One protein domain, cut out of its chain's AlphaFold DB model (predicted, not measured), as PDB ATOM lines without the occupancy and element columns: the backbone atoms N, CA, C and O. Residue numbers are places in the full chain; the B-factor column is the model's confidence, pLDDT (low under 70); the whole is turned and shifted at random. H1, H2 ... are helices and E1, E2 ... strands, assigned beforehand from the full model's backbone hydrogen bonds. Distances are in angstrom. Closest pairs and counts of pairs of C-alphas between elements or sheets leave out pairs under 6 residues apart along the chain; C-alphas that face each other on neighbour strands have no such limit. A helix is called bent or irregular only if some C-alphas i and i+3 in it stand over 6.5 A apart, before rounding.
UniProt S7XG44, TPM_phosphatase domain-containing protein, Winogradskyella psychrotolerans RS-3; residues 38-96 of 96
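Overview. This is residues 38 to 96 of the 96 residues of the protein "TPM_phosphatase domain-containing protein" of Winogradskyella psychrotolerans RS-3 (UniProt S7XG44). A small two-strand parallel ribbon, E1 beside E2, has the long helix H1 packed next to E1 through the first part of its length, while the short helix H2 lies away from H1, past E2, after a loop. The arrangement is loosely formed: the two helices are apart from each other, and residues 82 to 88, of which 86 to 88 belong to H2, stick out. The printed part has 59 residues, with two named strands and two named helices in the order E1, H1, E2, H2; the sheet has the order E1, E2, and the class is mostly helix. The whole is only just loose, close to compact, with a radius of gyration of the C-alphas of 12.8 A and spans of 37 by 28 by 18 A.

Arrangement. The sheet is made of E1, residues 42 to 44, and E2, residues 74 to 76, which are parallel neighbours with 2 degrees between their directions. C-alphas 42 and 74 face each other at 4.8 A, and so do C-alphas 44 and 76 at 4.8 A. N 43 and O 74 are within hydrogen-bond range at 2.8 A, and N 76 and O 43 at 3.0 A. H1, residues 51 to 67, comes nearest to E1 at the C-alphas of Val 42 and Ala 58, the closest of the two elements, 5.8 A apart. Its residues 51 to 61 make 11 pairs of C-alphas within 10 A with E1 and 4 with E2. E1, H1 and E2 form a strand-helix-strand unit, two parallel neighbour strands with a helix between them along the chain, and its crossover is left-handed. H2, residues 86 to 94, is apart from E1 and from H1. In H2 every O i to N i+4 pair is within hydrogen-bond range; in H1 12 of 13 are.

Along the chain. E1 begins at C-alpha 42, (-11.993, -9.293, 32.859), and E2 at C-alpha 74, (-10.491, -12.966, 35.487); each has 3 residues, and they measure 6.1 A and 6.7 A from first to last C-alpha. H1 has 17 residues from Lys 51 to Gln 67 and measures 24.8 A. H2 has 9 residues from Ile 86 to Gly 94, measures 12.2 A and ends at C-alpha 94, (-16.223, -16.169, 43.530). Neither helix is bent.

Size, cuts and confidence. The two C-alphas farthest apart are those of Gln 67 and Lys 82, at 38.3 A. The printed part has no cut, and it ends at Lys 96, the chain's last residue; the C-alphas of Ser 38 and Lys 96 are 12.4 A apart. The links E1 to H1 and H1 to E2, 6 residues each, and E2 to H2, 9 residues, are short. The mean pLDDT of the printed part is 94.0, and no printed residue is under 70.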
ATOM      1  N   SER A  38     -20.548  -4.087  37.187       83.50
ATOM      2  CA  SER A  38     -20.866  -4.221  35.761       83.50
ATOM      3  C   SER A  38     -20.744  -5.658  35.232       83.50
ATOM      4  O   SER A  38     -20.813  -5.847  34.021       83.50
ATOM      5  N   GLN A  39     -20.508  -6.650  36.102       86.50
ATOM      6  CA  GLN A  39     -20.340  -8.066  35.742       86.50
ATOM      7  C   GLN A  39     -19.326  -8.299  34.606       86.50
ATOM      8  O   GLN A  39     -19.512  -9.147  33.727       86.50
ATOM      9  N   LYS A  40     -18.225  -7.538  34.601       92.81
ATOM     10  CA  LYS A  40     -17.160  -7.684  33.604       92.81
ATOM     11  C   LYS A  40     -16.506  -9.059  33.732       92.81
ATOM     12  O   LYS A  40     -16.279  -9.531  34.842       92.81
ATOM     13  N   ARG A  41     -16.164  -9.676  32.598       95.19
ATOM     14  CA  ARG A  41     -15.427 -10.954  32.568       95.19
ATOM     15  C   ARG A  41     -13.947 -10.797  32.877       95.19
ATOM     16  O   ARG A  41     -13.342 -11.713  33.413       95.19
ATOM     17  N   VAL A  42     -13.382  -9.635  32.561       96.69
ATOM     18  CA  VAL A  42     -11.993  -9.293  32.859       96.69
ATOM     19  C   VAL A  42     -11.989  -7.986  33.644       96.69
ATOM     20  O   VAL A  42     -12.494  -6.964  33.173       96.69
ATOM     21  N   VAL A  43     -11.454  -8.038  34.860       95.50
ATOM     22  CA  VAL A  43     -11.218  -6.893  35.741       95.50
ATOM     23  C   VAL A  43      -9.713  -6.822  35.974       95.50
ATOM     24  O   VAL A  43      -9.170  -7.550  36.800       95.50
ATOM     25  N   ASP A  44      -9.031  -5.984  35.198       95.75
ATOM     26  CA  ASP A  44      -7.572  -5.876  35.217       95.75
ATOM     27  C   ASP A  44      -7.109  -4.684  36.069       95.75
ATOM     28  O   ASP A  44      -6.895  -3.592  35.546       95.75
ATOM     29  N   LEU A  45      -7.016  -4.857  37.394       94.50
ATOM     30  CA  LEU A  45      -6.580  -3.776  38.293       94.50
ATOM     31  C   LEU A  45      -5.058  -3.634  38.356       94.50
ATOM     32  O   LEU A  45      -4.579  -2.570  38.722       94.50
ATOM     33  N   ALA A  46      -4.317  -4.684  37.995       96.69
ATOM     34  CA  ALA A  46      -2.856  -4.657  37.913       96.69
ATOM     35  C   ALA A  46      -2.330  -4.119  36.571       96.69
ATOM     36  O   ALA A  46      -1.122  -4.099  36.343       96.69
ATOM     37  N   HIS A  47      -3.230  -3.710  35.668       96.50
ATOM     38  CA  HIS A  47      -2.889  -3.164  34.354       96.50
ATOM     39  C   HIS A  47      -1.937  -4.066  33.545       96.50
ATOM     40  O   HIS A  47      -1.020  -3.582  32.878       96.50
ATOM     41  N   LEU A  48      -2.140  -5.386  33.620       98.00
ATOM     42  CA  LEU A  48      -1.312  -6.374  32.921       98.00
ATOM     43  C   LEU A  48      -1.665  -6.488  31.438       98.00
ATOM     44  O   LEU A  48      -0.842  -6.951  30.651       98.00
ATOM     45  N   PHE A  49      -2.879  -6.093  31.060       97.75
ATOM     46  CA  PHE A  49      -3.382  -6.186  29.701       97.75
ATOM     47  C   PHE A  49      -3.566  -4.799  29.092       97.75
ATOM     48  O   PHE A  49      -4.107  -3.871  29.696       97.75
ATOM     49  N   SER A  50      -3.210  -4.668  27.817       98.19
ATOM     50  CA  SER A  50      -3.738  -3.581  27.001       98.19
ATOM     51  C   SER A  50      -5.254  -3.728  26.828       98.19
ATOM     52  O   SER A  50      -5.834  -4.808  26.984       98.19
ATOM     53  N   LYS A  51      -5.920  -2.644  26.413       97.19
ATOM     54  CA  LYS A  51      -7.360  -2.677  26.116       97.19
ATOM     55  C   LYS A  51      -7.717  -3.770  25.100       97.19
ATOM     56  O   LYS A  51      -8.696  -4.480  25.288       97.19
ATOM     57  N   VAL A  52      -6.915  -3.917  24.042       98.44
ATOM     58  CA  VAL A  52      -7.163  -4.905  22.978       98.44
ATOM     59  C   VAL A  52      -7.032  -6.333  23.510       98.44
ATOM     60  O   VAL A  52      -7.848  -7.189  23.174       98.44
ATOM     61  N   GLU A  53      -6.047  -6.597  24.369       98.56
ATOM     62  CA  GLU A  53      -5.867  -7.911  24.994       98.56
ATOM     63  C   GLU A  53      -7.000  -8.236  25.968       98.56
ATOM     64  O   GLU A  53      -7.555  -9.332  25.903       98.56
ATOM     65  N   SER A  54      -7.397  -7.276  26.809       98.12
ATOM     66  CA  SER A  54      -8.522  -7.440  27.734       98.12
ATOM     67  C   SER A  54      -9.836  -7.694  26.987       98.12
ATOM     68  O   SER A  54     -10.584  -8.599  27.356       98.12
ATOM     69  N   ASP A  55     -10.113  -6.941  25.918       97.94
ATOM     70  CA  ASP A  55     -11.317  -7.114  25.097       97.94
ATOM     71  C   ASP A  55     -11.310  -8.477  24.379       97.94
ATOM     72  O   ASP A  55     -12.319  -9.183  24.359       97.94
ATOM     73  N   SER A  56     -10.155  -8.888  23.843       98.50
ATOM     74  CA  SER A  56      -9.976 -10.193  23.193       98.50
ATOM     75  C   SER A  56     -10.162 -11.356  24.174       98.50
ATOM     76  O   SER A  56     -10.838 -12.339  23.861       98.50
ATOM     77  N   LEU A  57      -9.614 -11.245  25.388       98.44
ATOM     78  CA  LEU A  57      -9.784 -12.242  26.444       98.44
ATOM     79  C   LEU A  57     -11.244 -12.326  26.903       98.44
ATOM     80  O   LEU A  57     -11.793 -13.425  26.985       98.44
ATOM     81  N   ALA A  58     -11.890 -11.183  27.139       98.12
ATOM     82  CA  ALA A  58     -13.302 -11.135  27.502       98.12
ATOM     83  C   ALA A  58     -14.180 -11.773  26.418       98.12
ATOM     84  O   ALA A  58     -15.054 -12.577  26.738       98.12
ATOM     85  N   TYR A  59     -13.912 -11.487  25.141       98.19
ATOM     86  CA  TYR A  59     -14.623 -12.105  24.026       98.19
ATOM     87  C   TYR A  59     -14.468 -13.631  24.022       98.19
ATOM     88  O   TYR A  59     -15.464 -14.343  23.914       98.19
ATOM     89  N   LYS A  60     -13.247 -14.152  24.201       98.44
ATOM     90  CA  LYS A  60     -13.001 -15.604  24.281       98.44
ATOM     91  C   LYS A  60     -13.769 -16.258  25.428       98.44
ATOM     92  O   LYS A  60     -14.353 -17.320  25.230       98.44
ATOM     93  N   ILE A  61     -13.787 -15.619  26.598       98.25
ATOM     94  CA  ILE A  61     -14.550 -16.096  27.756       98.25
ATOM     95  C   ILE A  61     -16.041 -16.137  27.423       98.25
ATOM     96  O   ILE A  61     -16.659 -17.182  27.577       98.25
ATOM     97  N   ILE A  62     -16.604 -15.051  26.886       97.06
ATOM     98  CA  ILE A  62     -18.025 -14.990  26.512       97.06
ATOM     99  C   ILE A  62     -18.375 -16.109  25.524       97.06
ATOM    100  O   ILE A  62     -19.365 -16.805  25.719       97.06
ATOM    101  N   GLN A  63     -17.552 -16.328  24.494       98.06
ATOM    102  CA  GLN A  63     -17.777 -17.405  23.524       98.06
ATOM    103  C   GLN A  63     -17.759 -18.789  24.186       98.06
ATOM    104  O   GLN A  63     -18.637 -19.604  23.910       98.06
ATOM    105  N   TYR A  64     -16.819 -19.045  25.096       98.19
ATOM    106  CA  TYR A  64     -16.789 -20.288  25.869       98.19
ATOM    107  C   TYR A  64     -18.048 -20.467  26.737       98.19
ATOM    108  O   TYR A  64     -18.634 -21.551  26.768       98.19
ATOM    109  N   GLU A  65     -18.511 -19.404  27.395       96.94
ATOM    110  CA  GLU A  65     -19.741 -19.417  28.198       96.94
ATOM    111  C   GLU A  65     -20.995 -19.650  27.340       96.94
ATOM    112  O   GLU A  65     -21.964 -20.215  27.827       96.94
ATOM    113  N   THR A  66     -20.998 -19.285  26.051       97.25
ATOM    114  CA  THR A  66     -22.134 -19.613  25.162       97.25
ATOM    115  C   THR A  66     -22.236 -21.100  24.822       97.25
ATOM    116  O   THR A  66     -23.300 -21.569  24.426       97.25
ATOM    117  N   GLN A  67     -21.136 -21.842  24.961       98.00
ATOM    118  CA  GLN A  67     -21.035 -23.257  24.588       98.00
ATOM    119  C   GLN A  67     -21.061 -24.191  25.802       98.00
ATOM    120  O   GLN A  67     -21.062 -25.410  25.645       98.00
ATOM    121  N   THR A  68     -21.058 -23.638  27.016       97.25
ATOM    122  CA  THR A  68     -20.981 -24.399  28.265       97.25
ATOM    123  C   THR A  68     -21.917 -23.807  29.316       97.25
ATOM    124  O   THR A  68     -22.447 -22.717  29.156       97.25
ATOM    125  N   THR A  69     -22.127 -24.514  30.424       95.88
ATOM    126  CA  THR A  69     -22.823 -23.959  31.601       95.88
ATOM    127  C   THR A  69     -21.863 -23.299  32.591       95.88
ATOM    128  O   THR A  69     -22.280 -22.886  33.672       95.88
ATOM    129  N   ASN A  70     -20.570 -23.259  32.269       95.25
ATOM    130  CA  ASN A  70     -19.536 -22.730  33.144       95.25
ATOM    131  C   ASN A  70     -19.450 -21.213  32.981       95.25
ATOM    132  O   ASN A  70     -19.608 -20.703  31.877       95.25
ATOM    133  N   GLN A  71     -19.151 -20.512  34.073       93.25
ATOM    134  CA  GLN A  71     -18.873 -19.077  34.072       93.25
ATOM    135  C   GLN A  71     -17.428 -18.841  34.494       93.25
ATOM    136  O   GLN A  71     -16.921 -19.517  35.392       93.25
ATOM    137  N   ILE A  72     -16.762 -17.896  33.837       94.38
ATOM    138  CA  ILE A  72     -15.357 -17.583  34.081       94.38
ATOM    139  C   ILE A  72     -15.216 -16.074  34.266       94.38
ATOM    140  O   ILE A  72     -15.685 -15.275  33.460       94.38
ATOM    141  N   ALA A  73     -14.500 -15.680  35.313       93.81
ATOM    142  CA  ALA A  73     -14.071 -14.307  35.519       93.81
ATOM    143  C   ALA A  73     -12.567 -14.271  35.793       93.81
ATOM    144  O   ALA A  73     -12.021 -15.149  36.463       93.81
ATOM    145  N   ILE A  74     -11.906 -13.243  35.274       95.88
ATOM    146  CA  ILE A  74     -10.491 -12.966  35.487       95.88
ATOM    147  C   ILE A  74     -10.380 -11.669  36.277       95.88
ATOM    148  O   ILE A  74     -10.887 -10.629  35.856       95.88
ATOM    149  N   LEU A  75      -9.692 -11.741  37.412       95.12
ATOM    150  CA  LEU A  75      -9.330 -10.599  38.242       95.12
ATOM    151  C   LEU A  75      -7.807 -10.553  38.353       95.12
ATOM    152  O   LEU A  75      -7.196 -11.526  38.795       95.12
ATOM    153  N   THR A  76      -7.207  -9.424  37.990       95.62
ATOM    154  CA  THR A  76      -5.797  -9.141  38.282       95.62
ATOM    155  C   THR A  76      -5.721  -8.092  39.391       95.62
ATOM    156  O   THR A  76      -6.543  -7.177  39.452       95.62
ATOM    157  N   ILE A  77      -4.749  -8.244  40.286       93.81
ATOM    158  CA  ILE A  77      -4.425  -7.316  41.375       93.81
ATOM    159  C   ILE A  77      -2.906  -7.323  41.570       93.81
ATOM    160  O   ILE A  77      -2.281  -8.365  41.377       93.81
ATOM    161  N   ASP A  78      -2.319  -6.196  41.974       92.81
ATOM    162  CA  ASP A  78      -0.860  -6.089  42.144       92.81
ATOM    163  C   ASP A  78      -0.332  -6.976  43.274       92.81
ATOM    164  O   ASP A  78       0.782  -7.495  43.232       92.81
ATOM    165  N   SER A  79      -1.128  -7.125  44.333       91.50
ATOM    166  CA  SER A  79      -0.757  -7.912  45.501       91.50
ATOM    167  C   SER A  79      -1.981  -8.376  46.277       91.50
ATOM    168  O   SER A  79      -3.042  -7.751  46.255       91.50
ATOM    169  N   LEU A  80      -1.819  -9.486  46.995       91.50
ATOM    170  CA  LEU A  80      -2.805  -9.931  47.971       91.50
ATOM    171  C   LEU A  80      -2.687  -9.109  49.260       91.50
ATOM    172  O   LEU A  80      -1.577  -8.720  49.640       91.50
ATOM    173  N   PRO A  81      -3.791  -8.911  50.001       87.94
ATOM    174  CA  PRO A  81      -3.714  -8.328  51.332       87.94
ATOM    175  C   PRO A  81      -2.784  -9.148  52.237       87.94
ATOM    176  O   PRO A  81      -2.697 -10.375  52.125       87.94
ATOM    177  N   LYS A  82      -2.097  -8.478  53.171       86.50
ATOM    178  CA  LYS A  82      -1.157  -9.137  54.093       86.50
ATOM    179  C   LYS A  82      -1.816 -10.330  54.789       86.50
ATOM    180  O   LYS A  82      -2.977 -10.258  55.184       86.50
ATOM    181  N   ASN A  83      -1.055 -11.411  54.954       87.81
ATOM    182  CA  ASN A  83      -1.495 -12.652  55.604       87.81
ATOM    183  C   ASN A  83      -2.717 -13.324  54.939       87.81
ATOM    184  O   ASN A  83      -3.417 -14.105  55.581       87.81
ATOM    185  N   THR A  84      -2.982 -13.040  53.659       88.12
ATOM    186  CA  THR A  84      -4.091 -13.646  52.908       88.12
ATOM    187  C   THR A  84      -3.591 -14.796  52.040       88.12
ATOM    188  O   THR A  84      -2.632 -14.659  51.287       88.12
ATOM    189  N   ASN A  85      -4.272 -15.938  52.118       92.50
ATOM    190  CA  ASN A  85      -4.035 -17.073  51.231       92.50
ATOM    191  C   ASN A  85      -4.783 -16.879  49.899       92.50
ATOM    192  O   ASN A  85      -5.968 -16.544  49.908       92.50
ATOM    193  N   ILE A  86      -4.118 -17.144  48.768       92.75
ATOM    194  CA  ILE A  86      -4.690 -16.950  47.424       92.75
ATOM    195  C   ILE A  86      -5.953 -17.783  47.167       92.75
ATOM    196  O   ILE A  86      -6.893 -17.284  46.558       92.75
ATOM    197  N   GLN A  87      -6.023 -19.022  47.663       94.25
ATOM    198  CA  GLN A  87      -7.197 -19.881  47.477       94.25
ATOM    199  C   GLN A  87      -8.387 -19.349  48.273       94.25
ATOM    200  O   GLN A  87      -9.498 -19.274  47.750       94.25
ATOM    201  N   LYS A  88      -8.147 -18.918  49.521       91.00
ATOM    202  CA  LYS A  88      -9.182 -18.273  50.337       91.00
ATOM    203  C   LYS A  88      -9.668 -16.988  49.668       91.00
ATOM    204  O   LYS A  88     -10.868 -16.803  49.532       91.00
ATOM    205  N   PHE A  89      -8.748 -16.142  49.205       92.38
ATOM    206  CA  PHE A  89      -9.090 -14.911  48.493       92.38
ATOM    207  C   PHE A  89      -9.939 -15.191  47.248       92.38
ATOM    208  O   PHE A  89     -11.020 -14.628  47.115       92.38
ATOM    209  N   GLY A  90      -9.506 -16.112  46.382       92.75
ATOM    210  CA  GLY A  90     -10.258 -16.492  45.182       92.75
ATOM    211  C   GLY A  90     -11.639 -17.078  45.496       92.75
ATOM    212  O   GLY A  90     -12.603 -16.780  44.797       92.75
ATOM    213  N   THR A  91     -11.761 -17.842  46.586       92.31
ATOM    214  CA  THR A  91     -13.055 -18.366  47.054       92.31
ATOM    215  C   THR A  91     -14.003 -17.239  47.460       92.31
ATOM    216  O   THR A  91     -15.179 -17.277  47.112       92.31
ATOM    217  N   GLU A  92     -13.512 -16.224  48.175       90.81
ATOM    218  CA  GLU A  92     -14.334 -15.073  48.567       90.81
ATOM    219  C   GLU A  92     -14.684 -14.172  47.376       90.81
ATOM    220  O   GLU A  92     -15.784 -13.628  47.335       90.81
ATOM    221  N   VAL A  93     -13.795 -14.053  46.384       90.81
ATOM    222  CA  VAL A  93     -14.091 -13.372  45.113       90.81
ATOM    223  C   VAL A  93     -15.235 -14.076  44.380       90.81
ATOM    224  O   VAL A  93     -16.172 -13.410  43.967       90.81
ATOM    225  N   GLY A  94     -15.199 -15.407  44.259       89.31
ATOM    226  CA  GLY A  94     -16.223 -16.169  43.530       89.31
ATOM    227  C   GLY A  94     -17.598 -16.245  44.208       89.31
ATOM    228  O   GLY A  94     -18.559 -16.671  43.574       89.31
ATOM    229  N   LYS A  95     -17.708 -15.864  45.487       86.56
ATOM    230  CA  LYS A  95     -18.991 -15.780  46.211       86.56
ATOM    231  C   LYS A  95     -19.747 -14.471  45.961       86.56
ATOM    232  O   LYS A  95     -20.920 -14.402  46.323       86.56
ATOM    233  N   LYS A  96     -19.077 -13.444  45.435       71.38
ATOM    234  CA  LYS A  96     -19.629 -12.103  45.209       71.38
ATOM    235  C   LYS A  96     -20.011 -11.886  43.753       71.38
ATOM    236  O   LYS A  96     -20.987 -11.136  43.542       71.38
TER     237      LYS A  96